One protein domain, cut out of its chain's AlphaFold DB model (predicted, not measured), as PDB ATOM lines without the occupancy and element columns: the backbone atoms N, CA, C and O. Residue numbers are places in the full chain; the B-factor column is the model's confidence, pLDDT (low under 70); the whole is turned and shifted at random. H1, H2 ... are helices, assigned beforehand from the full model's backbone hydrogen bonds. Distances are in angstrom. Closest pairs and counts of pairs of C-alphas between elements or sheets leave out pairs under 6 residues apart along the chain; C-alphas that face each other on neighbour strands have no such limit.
ATOM      1  N   THR A  64     218.694 160.357 249.535       94.00
ATOM      2  CA  THR A  64     218.924 161.748 249.931       94.00
ATOM      3  C   THR A  64     218.047 162.677 249.084       94.00
ATOM      4  O   THR A  64     217.632 162.273 247.993       94.00
ATOM      5  N   PRO A  65     217.768 163.915 249.528       93.12
ATOM      6  CA  PRO A  65     217.055 164.893 248.704       93.12
ATOM      7  C   PRO A  65     217.690 165.071 247.318       93.12
ATOM      8  O   PRO A  65     216.994 165.082 246.308       93.12
ATOM      9  N   GLU A  66     219.023 165.083 247.246       93.12
ATOM     10  CA  GLU A  66     219.756 165.213 245.984       93.12
ATOM     11  C   GLU A  66     219.562 164.001 245.069       93.12
ATOM     12  O   GLU A  66     219.557 164.158 243.848       93.12
ATOM     13  N   LEU A  67     219.418 162.792 245.628       93.50
ATOM     14  CA  LEU A  67     219.074 161.607 244.842       93.50
ATOM     15  C   LEU A  67     217.682 161.765 244.234       93.50
ATOM     16  O   LEU A  67     217.524 161.512 243.041       93.50
ATOM     17  N   LEU A  68     216.702 162.196 245.031       91.81
ATOM     18  CA  LEU A  68     215.327 162.392 244.569       91.81
ATOM     19  C   LEU A  68     215.263 163.430 243.435       91.81
ATOM     20  O   LEU A  68     214.603 163.186 242.433       91.81
ATOM     21  N   ASP A  69     216.054 164.501 243.495       92.69
ATOM     22  CA  ASP A  69     216.142 165.486 242.401       92.69
ATOM     23  C   ASP A  69     216.809 164.944 241.121       92.69
ATOM     24  O   ASP A  69     216.669 165.507 240.027       92.69
ATOM     25  N   LYS A  70     217.603 163.873 241.235       95.19
ATOM     26  CA  LYS A  70     218.288 163.229 240.105       95.19
ATOM     27  C   LYS A  70     217.463 162.120 239.461       95.19
ATOM     28  O   LYS A  70     217.747 161.795 238.307       95.19
ATOM     29  N   VAL A  71     216.471 161.537 240.148       93.38
ATOM     30  CA  VAL A  71     215.722 160.377 239.617       93.38
ATOM     31  C   VAL A  71     215.041 160.666 238.283       93.38
ATOM     32  O   VAL A  71     215.054 159.817 237.389       93.38
ATOM     33  N   ASP A  72     214.565 161.895 238.094       93.44
ATOM     34  CA  ASP A  72     213.915 162.325 236.855       93.44
ATOM     35  C   ASP A  72     214.911 162.648 235.734       93.44
ATOM     36  O   ASP A  72     214.571 162.598 234.552       93.44
ATOM     37  N   LYS A  73     216.173 162.932 236.077       94.56
ATOM     38  CA  LYS A  73     217.230 163.244 235.100       94.56
ATOM     39  C   LYS A  73     217.817 161.982 234.459       94.56
ATOM     40  O   LYS A  73     218.274 162.036 233.312       94.56
ATOM     41  N   GLY A  74     217.746 160.854 235.167       93.94
ATOM     42  CA  GLY A  74     218.245 159.546 234.732       93.94
ATOM     43  C   GLY A  74     219.502 159.106 235.483       93.94
ATOM     44  O   GLY A  74     220.067 159.850 236.289       93.94
ATOM     45  N   LEU A  75     219.953 157.878 235.219       94.38
ATOM     46  CA  LEU A  75     221.065 157.259 235.941       94.38
ATOM     47  C   LEU A  75     222.387 157.999 235.710       94.38
ATOM     48  O   LEU A  75     223.238 158.003 236.594       94.38
ATOM     49  N   ASP A  76     222.591 158.654 234.569       95.31
ATOM     50  CA  ASP A  76     223.861 159.327 234.251       95.31
ATOM     51  C   ASP A  76     224.217 160.483 235.197       95.31
ATOM     52  O   ASP A  76     225.394 160.783 235.390       95.31
ATOM     53  N   PHE A  77     223.223 161.075 235.861       94.88
ATOM     54  CA  PHE A  77     223.416 162.148 236.841       94.88
ATOM     55  C   PHE A  77     223.706 161.632 238.258       94.88
ATOM     56  O   PHE A  77     223.863 162.422 239.192       94.88
ATOM     57  N   MET A  78     223.764 160.311 238.432       95.75
ATOM     58  CA  MET A  78     223.898 159.648 239.722       95.75
ATOM     59  C   MET A  78     225.302 159.089 239.950       95.75
ATOM     60  O   MET A  78     225.952 158.531 239.063       95.75
ATOM     61  N   THR A  79     225.736 159.150 241.202       96.06
ATOM     62  CA  THR A  79     226.899 158.422 241.707       96.06
ATOM     63  C   THR A  79     226.656 156.910 241.683       96.06
ATOM     64  O   THR A  79     225.523 156.428 241.644       96.06
ATOM     65  N   ALA A  80     227.724 156.117 241.788       95.12
ATOM     66  CA  ALA A  80     227.607 154.658 241.841       95.12
ATOM     67  C   ALA A  80     226.749 154.152 243.020       95.12
ATOM     68  O   ALA A  80     226.086 153.124 242.897       95.12
ATOM     69  N   LYS A  81     226.751 154.857 244.161       94.69
ATOM     70  CA  LYS A  81     225.909 154.503 245.315       94.69
ATOM     71  C   LYS A  81     224.432 154.767 245.013       94.69
ATOM     72  O   LYS A  81     223.617 153.874 245.199       94.69
ATOM     73  N   GLU A  82     224.116 155.950 244.498       96.00
ATOM     74  CA  GLU A  82     222.756 156.342 244.101       96.00
ATOM     75  C   GLU A  82     222.178 155.390 243.039       96.00
ATOM     76  O   GLU A  82     221.064 154.892 243.199       96.00
ATOM     77  N   LYS A  83     222.979 155.023 242.024       95.81
ATOM     78  CA  LYS A  83     222.601 154.012 241.022       95.81
ATOM     79  C   LYS A  83     222.205 152.685 241.667       95.81
ATOM     80  O   LYS A  83     221.190 152.110 241.288       95.81
ATOM     81  N   ARG A  84     222.972 152.206 242.655       94.94
ATOM     82  CA  ARG A  84     222.658 150.955 243.370       94.94
ATOM     83  C   ARG A  84     221.352 151.043 244.153       94.94
ATOM     84  O   ARG A  84     220.618 150.062 244.171       94.94
ATOM     85  N   VAL A  85     221.049 152.188 244.768       95.88
ATOM     86  CA  VAL A  85     219.788 152.390 245.503       95.88
ATOM     87  C   VAL A  85     218.593 152.291 244.550       95.88
ATOM     88  O   VAL A  85     217.679 151.506 244.803       95.88
ATOM     89  N   ILE A  86     218.632 152.997 243.415       95.19
ATOM     90  CA  ILE A  86     217.549 152.971 242.414       95.19
ATOM     91  C   ILE A  86     217.426 151.606 241.734       95.19
ATOM     92  O   ILE A  86     216.316 151.109 241.529       95.19
ATOM     93  N   GLN A  87     218.556 150.967 241.420       94.00
ATOM     94  CA  GLN A  87     218.566 149.612 240.876       94.00
ATOM     95  C   GLN A  87     217.923 148.624 241.842       94.00
ATOM     96  O   GLN A  87     217.025 147.895 241.432       94.00
ATOM     97  N   ALA A  88     218.326 148.633 243.114       94.50
ATOM     98  CA  ALA A  88     217.759 147.752 244.126       94.50
ATOM     99  C   ALA A  88     216.259 148.006 244.310       94.50
ATOM    100  O   ALA A  88     215.481 147.056 244.323       94.50
ATOM    101  N   PHE A  89     215.833 149.269 244.391       94.56
ATOM    102  CA  PHE A  89     214.419 149.627 244.486       94.56
ATOM    103  C   PHE A  89     213.602 149.065 243.315       94.56
ATOM    104  O   PHE A  89     212.647 148.314 243.519       94.56
ATOM    105  N   THR A  90     214.022 149.363 242.084       93.75
ATOM    106  CA  THR A  90     213.291 148.980 240.869       93.75
ATOM    107  C   THR A  90     213.301 147.463 240.658       93.75
ATOM    108  O   THR A  90     212.265 146.867 240.367       93.75
ATOM    109  N   GLN A  91     214.455 146.809 240.843       91.06
ATOM    110  CA  GLN A  91     214.599 145.357 240.686       91.06
ATOM    111  C   GLN A  91     213.774 144.583 241.711       91.06
ATOM    112  O   GLN A  91     213.116 143.608 241.348       91.06
ATOM    113  N   ASN A  92     213.777 145.012 242.976       93.12
ATOM    114  CA  ASN A  92     213.016 144.330 244.018       93.12
ATOM    115  C   ASN A  92     211.506 144.495 243.819       93.12
ATOM    116  O   ASN A  92     210.767 143.525 243.986       93.12
ATOM    117  N   HIS A  93     211.043 145.673 243.394       92.50
ATOM    118  CA  HIS A  93     209.640 145.870 243.017       92.50
ATOM    119  C   HIS A  93     209.236 145.004 241.818       92.50
ATOM    120  O   HIS A  93     208.200 144.340 241.862       92.50
ATOM    121  N   PHE A  94     210.073 144.933 240.781       89.50
ATOM    122  CA  PHE A  94     209.844 144.059 239.627       89.50
ATOM    123  C   PHE A  94     209.784 142.573 240.023       89.50
ATOM    124  O   PHE A  94     208.902 141.835 239.573       89.50
ATOM    125  N   LEU A  95     210.690 142.124 240.897       88.75
ATOM    126  CA  LEU A  95     210.711 140.755 241.415       88.75
ATOM    127  C   LEU A  95     209.456 140.436 242.234       88.75
ATOM    128  O   LEU A  95     208.851 139.373 242.050       88.75
ATOM    129  N   LEU A  96     209.061 141.350 243.122       92.00
ATOM    130  CA  LEU A  96     207.856 141.217 243.930       92.00
ATOM    131  C   LEU A  96     206.626 141.103 243.031       92.00
ATOM    132  O   LEU A  96     205.849 140.163 243.178       92.00
ATOM    133  N   LEU A  97     206.496 141.986 242.041       91.06
ATOM    134  CA  LEU A  97     205.363 141.973 241.127       91.06
ATOM    135  C   LEU A  97     205.312 140.699 240.270       91.06
ATOM    136  O   LEU A  97     204.250 140.103 240.095       91.06
ATOM    137  N   THR A  98     206.467 140.232 239.795       88.12
ATOM    138  CA  THR A  98     206.576 138.952 239.077       88.12
ATOM    139  C   THR A  98     206.131 137.782 239.947       88.12
ATOM    140  O   THR A  98     205.462 136.858 239.478       88.12
ATOM    141  N   THR A  99     206.474 137.823 241.233       89.06
ATOM    142  CA  THR A  99     206.077 136.798 242.197       89.06
ATOM    143  C   THR A  99     204.577 136.847 242.469       89.06
ATOM    144  O   THR A  99     203.928 135.809 242.388       89.06
ATOM    145  N   GLU A 100     204.009 138.033 242.700       91.12
ATOM    146  CA  GLU A 100     202.564 138.235 242.876       91.12
ATOM    147  C   GLU A 100     201.762 137.715 241.677       91.12
ATOM    148  O   GLU A 100     200.766 137.014 241.853       91.12
ATOM    149  N   TYR A 101     202.224 138.003 240.457       90.25
ATOM    150  CA  TYR A 101     201.577 137.537 239.232       90.25
ATOM    151  C   TYR A 101     201.594 136.007 239.120       90.25
ATOM    152  O   TYR A 101     200.576 135.373 238.821       90.25
ATOM    153  N   ARG A 102     202.747 135.391 239.411       86.50
ATOM    154  CA  ARG A 102     202.910 133.931 239.397       86.50
ATOM    155  C   ARG A 102     202.006 133.249 240.423       86.50
ATOM    156  O   ARG A 102     201.424 132.216 240.106       86.50
ATOM    157  N   LEU A 103     201.870 133.842 241.608       88.31
ATOM    158  CA  LEU A 103     201.000 133.350 242.678       88.31
ATOM    159  C   LEU A 103     199.507 133.609 242.421       88.31
ATOM    160  O   LEU A 103     198.679 133.180 243.209       88.31
ATOM    161  N   GLY A 104     199.146 134.278 241.321       87.94
ATOM    162  CA  GLY A 104     197.745 134.512 240.974       87.94
ATOM    163  C   GLY A 104     197.073 135.593 241.819       87.94
ATOM    164  O   GLY A 104     195.848 135.653 241.860       87.94
ATOM    165  N   ARG A 105     197.850 136.470 242.473       86.56
ATOM    166  CA  ARG A 105     197.311 137.561 243.293       86.56
ATOM    167  C   ARG A 105     196.296 138.382 242.490       86.56
ATOM    168  O   ARG A 105     196.574 138.758 241.349       86.56
ATOM    169  N   MET A 106     195.157 138.700 243.112       86.25
ATOM    170  CA  MET A 106     194.068 139.474 242.493       86.25
ATOM    171  C   MET A 106     193.569 138.850 241.178       86.25
ATOM    172  O   MET A 106     193.243 139.584 240.250       86.25
ATOM    173  N   ASP A 107     193.595 137.520 241.059       88.12
ATOM    174  CA  ASP A 107     193.250 136.797 239.826       88.12
ATOM    175  C   ASP A 107     194.015 137.314 238.590       88.12
ATOM    176  O   ASP A 107     193.489 137.460 237.489       88.12
ATOM    177  N   ARG A 108     195.288 137.691 238.790       89.12
ATOM    178  CA  ARG A 108     196.154 138.266 237.744       89.12
ATOM    179  C   ARG A 108     195.557 139.509 237.059       89.12
ATOM    180  O   ARG A 108     195.882 139.783 235.904       89.12
ATOM    181  N   ASN A 109     194.728 140.283 237.771       89.62
ATOM    182  CA  ASN A 109     194.022 141.445 237.229       89.62
ATOM    183  C   ASN A 109     194.987 142.444 236.551       89.62
ATOM    184  O   ASN A 109     195.789 143.084 237.239       89.62
ATOM    185  N   PRO A 110     194.887 142.658 235.226       89.44
ATOM    186  CA  PRO A 110     195.862 143.450 234.484       89.44
ATOM    187  C   PRO A 110     195.912 144.914 234.936       89.44
ATOM    188  O   PRO A 110     196.991 145.498 234.955       89.44
ATOM    189  N   ILE A 111     194.792 145.502 235.367       90.94
ATOM    190  CA  ILE A 111     194.728 146.899 235.828       90.94
ATOM    191  C   ILE A 111     195.577 147.088 237.090       90.94
ATOM    192  O   ILE A 111     196.309 148.072 237.204       90.94
ATOM    193  N   TYR A 112     195.526 146.129 238.017       91.50
ATOM    194  CA  TYR A 112     196.324 146.153 239.242       91.50
ATOM    195  C   TYR A 112     197.830 146.164 238.943       91.50
ATOM    196  O   TYR A 112     198.569 147.027 239.432       91.50
ATOM    197  N   PHE A 113     198.275 145.221 238.107       92.44
ATOM    198  CA  PHE A 113     199.680 145.083 237.724       92.44
ATOM    199  C   PHE A 113     200.160 146.302 236.929       92.44
ATOM    200  O   PHE A 113     201.229 146.840 237.213       92.44
ATOM    201  N   ARG A 114     199.324 146.802 236.015       93.31
ATOM    202  CA  ARG A 114     199.588 147.989 235.197       93.31
ATOM    203  C   ARG A 114     199.771 149.252 236.036       93.31
ATOM    204  O   ARG A 114     200.760 149.959 235.869       93.31
ATOM    205  N   ASN A 115     198.861 149.517 236.974       93.12
ATOM    206  CA  ASN A 115     198.959 150.682 237.857       93.12
ATOM    207  C   ASN A 115     200.165 150.590 238.797       93.12
ATOM    208  O   ASN A 115     200.862 151.582 238.999       93.12
ATOM    209  N   THR A 116     200.452 149.397 239.329       92.12
ATOM    210  CA  THR A 116     201.640 149.192 240.169       92.12
ATOM    211  C   THR A 116     202.921 149.457 239.375       92.12
ATOM    212  O   THR A 116     203.789 150.183 239.851       92.12
ATOM    213  N   MET A 117     203.018 148.942 238.144       93.00
ATOM    214  CA  MET A 117     204.165 149.201 237.269       93.00
ATOM    215  C   MET A 117     204.314 150.670 236.901       93.00
ATOM    216  O   MET A 117     205.426 151.180 236.966       93.00
ATOM    217  N   ARG A 118     203.226 151.377 236.573       93.69
ATOM    218  CA  ARG A 118     203.287 152.821 236.284       93.69
ATOM    219  C   ARG A 118     203.894 153.607 237.442       93.69
ATOM    220  O   ARG A 118     204.721 154.478 237.211       93.69
ATOM    221  N   ASN A 119     203.527 153.268 238.677       90.94
ATOM    222  CA  ASN A 119     204.077 153.927 239.859       90.94
ATOM    223  C   ASN A 119     205.576 153.648 240.035       90.94
ATOM    224  O   ASN A 119     206.314 154.544 240.424       90.94
ATOM    225  N   ILE A 120     206.028 152.427 239.733       91.81
ATOM    226  CA  ILE A 120     207.454 152.064 239.776       91.81
ATOM    227  C   ILE A 120     208.237 152.799 238.677       91.81
ATOM    228  O   ILE A 120     209.374 153.202 238.895       91.81
ATOM    229  N   LEU A 121     207.634 152.985 237.500       93.31
ATOM    230  CA  LEU A 121     208.262 153.590 236.321       93.31
ATOM    231  C   LEU A 121     208.028 155.092 236.189       93.31
ATOM    232  O   LEU A 121     208.258 155.650 235.124       93.31
ATOM    233  N   ASN A 122     207.620 155.756 237.267       90.88
ATOM    234  CA  ASN A 122     207.273 157.175 237.252       90.88
ATOM    235  C   ASN A 122     208.459 158.129 237.017       90.88
ATOM    236  O   ASN A 122     208.235 159.323 236.858       90.88
ATOM    237  N   ASN A 123     209.696 157.624 237.008       92.75
ATOM    238  CA  ASN A 123     210.912 158.414 236.838       92.75
ATOM    239  C   ASN A 123     211.859 157.780 235.810       92.75
ATOM    240  O   ASN A 123     211.886 156.560 235.602       92.75
ATOM    241  N   LYS A 124     212.690 158.626 235.195       94.88
ATOM    242  CA  LYS A 124     213.605 158.233 234.118       94.88
ATOM    243  C   LYS A 124     214.628 157.188 234.554       94.88
ATOM    244  O   LYS A 124     214.899 156.247 233.811       94.88
ATOM    245  N   ALA A 125     215.164 157.301 235.767       95.25
ATOM    246  CA  ALA A 125     216.136 156.339 236.272       95.25
ATOM    247  C   ALA A 125     215.546 154.918 236.385       95.25
ATOM    248  O   ALA A 125     216.203 153.943 236.023       95.25
ATOM    249  N   SER A 126     214.289 154.791 236.814       94.81
ATOM    250  CA  SER A 126     213.595 153.498 236.924       94.81
ATOM    251  C   SER A 126     213.272 152.902 235.550       94.81
ATOM    252  O   SER A 126     213.411 151.690 235.360       94.81
ATOM    253  N   LEU A 127     212.930 153.740 234.562       94.56
ATOM    254  CA  LEU A 127     212.792 153.318 233.162       94.56
ATOM    255  C   LEU A 127     214.108 152.739 232.621       94.56
ATOM    256  O   LEU A 127     214.122 151.643 232.062       94.56
ATOM    257  N   GLU A 128     215.231 153.430 232.818       95.06
ATOM    258  CA  GLU A 128     216.547 152.950 232.377       95.06
ATOM    259  C   GLU A 128     216.922 151.615 233.043       95.06
ATOM    260  O   GLU A 128     217.428 150.702 232.378       95.06
ATOM    261  N   VAL A 129     216.602 151.446 234.333       93.50
ATOM    262  CA  VAL A 129     216.798 150.170 235.033       93.50
ATOM    263  C   VAL A 129     215.923 149.065 234.436       93.50
ATOM    264  O   VAL A 129     216.455 147.998 234.123       93.50
ATOM    265  N   ILE A 130     214.620 149.280 234.221       91.06
ATOM    266  CA  ILE A 130     213.759 148.261 233.594       91.06
ATOM    267  C   ILE A 130     214.242 147.903 232.195       91.06
ATOM    268  O   ILE A 130     214.318 146.715 231.885       91.06
ATOM    269  N   LYS A 131     214.635 148.882 231.374       91.44
ATOM    270  CA  LYS A 131     215.207 148.628 230.044       91.44
ATOM    271  C   LYS A 131     216.408 147.687 230.144       91.44
ATOM    272  O   LYS A 131     216.496 146.713 229.401       91.44
ATOM    273  N   SER A 132     217.290 147.911 231.121       88.44
ATOM    274  CA  SER A 132     218.445 147.037 231.361       88.44
ATOM    275  C   SER A 132     218.049 145.617 231.794       88.44
ATOM    276  O   SER A 132     218.630 144.643 231.318       88.44
ATOM    277  N   ILE A 133     217.033 145.464 232.649       84.94
ATOM    278  CA  ILE A 133     216.526 144.150 233.077       84.94
ATOM    279  C   ILE A 133     215.890 143.430 231.891       84.94
ATOM    280  O   ILE A 133     216.153 142.247 231.671       84.94
ATOM    281  N   ARG A 134     215.090 144.149 231.100       84.06
ATOM    282  CA  ARG A 134     214.403 143.640 229.916       84.06
ATOM    283  C   ARG A 134     215.386 143.053 228.911       84.06
ATOM    284  O   ARG A 134     215.201 141.916 228.495       84.06
ATOM    285  N   LEU A 135     216.451 143.793 228.598       81.69
ATOM    286  CA  LEU A 135     217.508 143.375 227.670       81.69
ATOM    287  C   LEU A 135     218.240 142.101 228.117       81.69
ATOM    288  O   LEU A 135     218.753 141.361 227.280       81.69
ATOM    289  N   ASN A 136     218.281 141.844 229.425       77.38
ATOM    290  CA  ASN A 136     218.936 140.677 230.018       77.38
ATOM    291  C   ASN A 136     217.964 139.527 230.342       77.38
ATOM    292  O   ASN A 136     218.389 138.471 230.814       77.38
ATOM    293  N   THR A 137     216.663 139.712 230.111       74.19
ATOM    294  CA  THR A 137     215.639 138.700 230.384       74.19
ATOM    295  C   THR A 137     215.481 137.776 229.177       74.19
ATOM    296  O   THR A 137     215.494 138.234 228.040       74.19
ATOM    297  N   LYS A 138     215.312 136.470 229.419       69.12
ATOM    298  CA  LYS A 138     214.905 135.488 228.400       69.12
ATOM    299  C   LYS A 138     213.412 135.196 228.508       69.12
ATOM    300  O   LYS A 138     212.861 135.224 229.612       69.12
ATOM    301  N   GLU A 139     212.778 134.910 227.378       60.94
ATOM    302  CA  GLU A 139     211.358 134.563 227.325       60.94
ATOM    303  C   GLU A 139     211.106 133.196 227.976       60.94
ATOM    304  O   GLU A 139     211.773 132.209 227.674       60.94
ATOM    305  N   THR A 140     210.153 133.132 228.906       58.47
ATOM    306  CA  THR A 140     209.615 131.864 229.411       58.47
ATOM    307  C   THR A 140     208.093 131.922 229.344       58.47
ATOM    308  O   THR A 140     207.494 132.945 229.676       58.47
ATOM    309  N   THR A 141     207.453 130.819 228.951       51.75
ATOM    310  CA  THR A 141     205.990 130.716 228.758       51.75
ATOM    311  C   THR A 141     205.174 131.094 230.000       51.75
ATOM    312  O   THR A 141     204.048 131.562 229.887       51.75
ATOM    313  N   ALA A 142     205.739 130.970 231.205       52.00
ATOM    314  CA  ALA A 142     205.079 131.364 232.453       52.00
ATOM    315  C   ALA A 142     205.060 132.889 232.719       52.00
ATOM    316  O   ALA A 142     204.417 133.327 233.673       52.00
ATOM    317  N   ARG A 143     205.789 133.702 231.935       63.94
ATOM    318  CA  ARG A 143     205.983 135.151 232.169       63.94
ATOM    319  C   ARG A 143     205.395 136.059 231.088       63.94
ATOM    320  O   ARG A 143     205.368 137.271 231.289       63.94
ATOM    321  N   GLU A 144     204.918 135.494 229.985       70.56
ATOM    322  CA  GLU A 144     204.560 136.226 228.763       70.56
ATOM    323  C   GLU A 144     203.527 137.342 229.013       70.56
ATOM    324  O   GLU A 144     203.747 138.500 228.658       70.56
ATOM    325  N   SER A 145     202.458 137.041 229.752       78.88
ATOM    326  CA  SER A 145     201.380 137.998 230.028       78.88
ATOM    327  C   SER A 145     201.795 139.186 230.907       78.88
ATOM    328  O   SER A 145     201.361 140.308 230.659       78.88
ATOM    329  N   LEU A 146     202.636 138.974 231.928       84.69
ATOM    330  CA  LEU A 146     203.116 140.078 232.770       84.69
ATOM    331  C   LEU A 146     204.132 140.936 232.019       84.69
ATOM    332  O   LEU A 146     204.090 142.158 232.118       84.69
ATOM    333  N   ILE A 147     205.033 140.303 231.267       86.19
ATOM    334  CA  ILE A 147     206.026 141.012 230.461       86.19
ATOM    335  C   ILE A 147     205.341 141.938 229.457       86.19
ATOM    336  O   ILE A 147     205.737 143.091 229.347       86.19
ATOM    337  N   LYS A 148     204.257 141.485 228.821       88.38
ATOM    338  CA  LYS A 148     203.460 142.330 227.932       88.38
ATOM    339  C   LYS A 148     202.898 143.568 228.641       88.38
ATOM    340  O   LYS A 148     203.019 144.668 228.116       88.38
ATOM    341  N   ILE A 149     202.347 143.413 229.849       90.62
ATOM    342  CA  ILE A 149     201.869 144.557 230.652       90.62
ATOM    343  C   ILE A 149     203.018 145.532 230.933       90.62
ATOM    344  O   ILE A 149     202.829 146.743 230.885       90.62
ATOM    345  N   ILE A 150     204.207 145.015 231.239       89.12
ATOM    346  CA  ILE A 150     205.384 145.836 231.535       89.12
ATOM    347  C   ILE A 150     205.852 146.590 230.292       89.12
ATOM    348  O   ILE A 150     206.140 147.779 230.401       89.12
ATOM    349  N   ASP A 151     205.874 145.935 229.134       91.06
ATOM    350  CA  ASP A 151     206.241 146.549 227.857       91.06
ATOM    351  C   ASP A 151     205.251 147.653 227.466       91.06
ATOM    352  O   ASP A 151     205.668 148.756 227.125       91.06
ATOM    353  N   GLU A 152     203.946 147.403 227.615       92.69
ATOM    354  CA  GLU A 152     202.897 148.398 227.363       92.69
ATOM    355  C   GLU A 152     203.000 149.610 228.299       92.69
ATOM    356  O   GLU A 152     202.831 150.749 227.869       92.69
ATOM    357  N   VAL A 153     203.263 149.388 229.592       93.62
ATOM    358  CA  VAL A 153     203.450 150.485 230.556       93.62
ATOM    359  C   VAL A 153     204.730 151.253 230.262       93.62
ATOM    360  O   VAL A 153     204.741 152.478 230.353       93.62
ATOM    361  N   TYR A 154     205.807 150.550 229.925       94.12
ATOM    362  CA  TYR A 154     207.064 151.184 229.571       94.12
ATOM    363  C   TYR A 154     206.890 152.083 228.346       94.12
ATOM    364  O   TYR A 154     207.305 153.239 228.388       94.12
ATOM    365  N   GLU A 155     206.244 151.584 227.289       94.31
ATOM    366  CA  GLU A 155     205.953 152.356 226.077       94.31
ATOM    367  C   GLU A 155     205.067 153.563 226.384       94.31
ATOM    368  O   GLU A 155     205.360 154.664 225.928       94.31
ATOM    369  N   GLU A 156     204.032 153.395 227.211       92.88
ATOM    370  CA  GLU A 156     203.163 154.504 227.606       92.88
ATOM    371  C   GLU A 156     203.933 155.626 228.317       92.88
ATOM    372  O   GLU A 156     203.722 156.801 228.026       92.88
ATOM    373  N   VAL A 157     204.798 155.276 229.272       92.69
ATOM    374  CA  VAL A 157     205.466 156.267 230.125       92.69
ATOM    375  C   VAL A 157     206.692 156.879 229.440       92.69
ATOM    376  O   VAL A 157     206.957 158.066 229.606       92.69
ATOM    377  N   SER A 158     207.447 156.090 228.673       91.88
ATOM    378  CA  SER A 158     208.681 156.549 228.016       91.88
ATOM    379  C   SER A 158     208.476 157.074 226.594       91.88
ATOM    380  O   SER A 158     209.317 157.821 226.100       91.88
ATOM    381  N   GLY A 159     207.402 156.661 225.912       90.62
ATOM    382  CA  GLY A 159     207.230 156.842 224.469       90.62
ATOM    383  C   GLY A 159     208.139 155.950 223.608       90.62
ATOM    384  O   GLY A 159     208.102 156.048 222.381       90.62
ATOM    385  N   GLU A 160     208.956 155.085 224.216       89.75
ATOM    386  CA  GLU A 160     209.875 154.174 223.532       89.75
ATOM    387  C   GLU A 160     209.376 152.727 223.588       89.75
ATOM    388  O   GLU A 160     208.963 152.228 224.634       89.75
ATOM    389  N   LYS A 161     209.513 152.001 222.475       88.12
ATOM    390  CA  LYS A 161     209.295 150.551 222.461       88.12
ATOM    391  C   LYS A 161     210.528 149.807 222.949       88.12
ATOM    392  O   LYS A 161     211.645 150.060 222.491       88.12
ATOM    393  N   LEU A 162     210.314 148.846 223.845       85.06
ATOM    394  CA  LEU A 162     211.351 147.892 224.220       85.06
ATOM    395  C   LEU A 162     211.580 146.890 223.079       85.06
ATOM    396  O   LEU A 162     210.635 146.538 222.374       85.06
ATOM    397  N   PRO A 163     212.827 146.439 222.869       79.06
ATOM    398  CA  PRO A 163     213.120 145.431 221.863       79.06
ATOM    399  C   PRO A 163     212.502 144.083 222.240       79.06
ATOM    400  O   PRO A 163     212.427 143.735 223.423       79.06
ATOM    401  N   ASP A 164     212.134 143.315 221.216       76.12
ATOM    402  CA  ASP A 164     211.597 141.970 221.386       76.12
ATOM    403  C   ASP A 164     212.567 141.072 222.159       76.12
ATOM    404  O   ASP A 164     213.798 141.176 222.057       76.12
ATOM    405  N   LEU A 165     211.995 140.151 222.933       70.62
ATOM    406  CA  LEU A 165     212.778 139.159 223.650       70.62
ATOM    407  C   LEU A 165     213.566 138.278 222.697       70.62
ATOM    408  O   LEU A 165     213.063 137.793 221.685       70.62
ATOM    409  N   LYS A 166     214.802 137.980 223.096       61.12
ATOM    410  CA  LYS A 166     215.536 136.869 222.500       61.12
ATOM    411  C   LYS A 166     214.881 135.568 222.974       61.12
ATOM    412  O   LYS A 166     214.858 135.308 224.181       61.12
ATOM    413  N   LYS A 167     214.337 134.811 222.016       54.91
ATOM    414  CA  LYS A 167     213.839 133.442 222.202       54.91
ATOM    415  C   LYS A 167     214.959 132.501 222.644       54.91
ATOM    416  O   LYS A 167     216.106 132.691 222.175       54.91
TER     417      LYS A 167
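AT A GLANCE: This is residues 64 to 167 of the 167 residues of an uncharacterized protein of SAR202 cluster bacterium (UniProt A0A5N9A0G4). What shape do the helices make? Four helices make two crossed layers, with H2 and H4 antiparallel in one, and H5 over H2 and H6 over H4 in the other. Small H1 sits at one end near the start of H2, and small H3 at the turn from H2 to H4. How much is printed, and how compact is it? The 104 printed residues have six named helices, H1 to H6 in chain order, and no named strand: the class is all helix. The whole is compact, with a radius of gyration of the C-alphas of 13.8 A and spans of 39 by 28 by 23 A.

HOW THE PARTS SIT: What touches the longest helix? H2, residues 80 to 102, touches H4, residues 110 to 120, at a shallow tilt of 8 degrees, opposite ways; their closest C-alphas, of Thr 90 and Ile 120, are 6.7 A apart. With residues 86 to 91 alone H2 touches H5, residues 124 to 136, at a steep tilt of 62 degrees; the closest C-alphas, of Thr 90 and Ser 126, are 6.0 A apart. Where is H6? H6, residues 144 to 158, touches H4 at a steep tilt of 47 degrees, the same way, with the C-alphas of Arg 114 and Ile 149 closest at 6.1 A. H5 and H6 are close but not clearly touching, at a shallow tilt of 35.0 degrees, only just short of steep, opposite ways; the closest C-alphas, of Leu 127 and Tyr 154, are 7.1 A apart. Where are the small helices? H1, residues 65 to 71, only just touches H5, at residues 124 to 126 alone, with 3 pairs of C-alphas within 8 A; the closest, of Val 71 and Ala 125, are 5.3 A apart. H3, residues 105 to 108, touches no helix but is near H2, with the C-alphas of Tyr 101 and Arg 108 closest at 5.7 A. What do the backbones show? Every O i to N i+4 pair is within hydrogen-bond range in H1, H2, H4, H5 and H6; H3 is too short for such a pair.

IN THESE COORDINATES: Where does H2 run? It spans 32.3 A, from C-alpha 80 at (227.607, 154.658, 241.841) to C-alpha 102 at (202.910, 133.931, 239.397). How long are the others? H6 spans 20.8 A and ends with C-alpha 158 at (208.681, 156.549, 228.016); H5 spans 18.8 A, H4 15.4 A, H1 10.2 A and H3 5.7 A.

THE WHOLE: How far does it reach? The two C-alphas farthest apart, of Pro 65 and Lys 167, are 41.3 A apart. Is it continuous and confident? The printed part has no cut and no long link. Its mean pLDDT is 88.1, with residues 138 to 143 and 166 to 167 under 70.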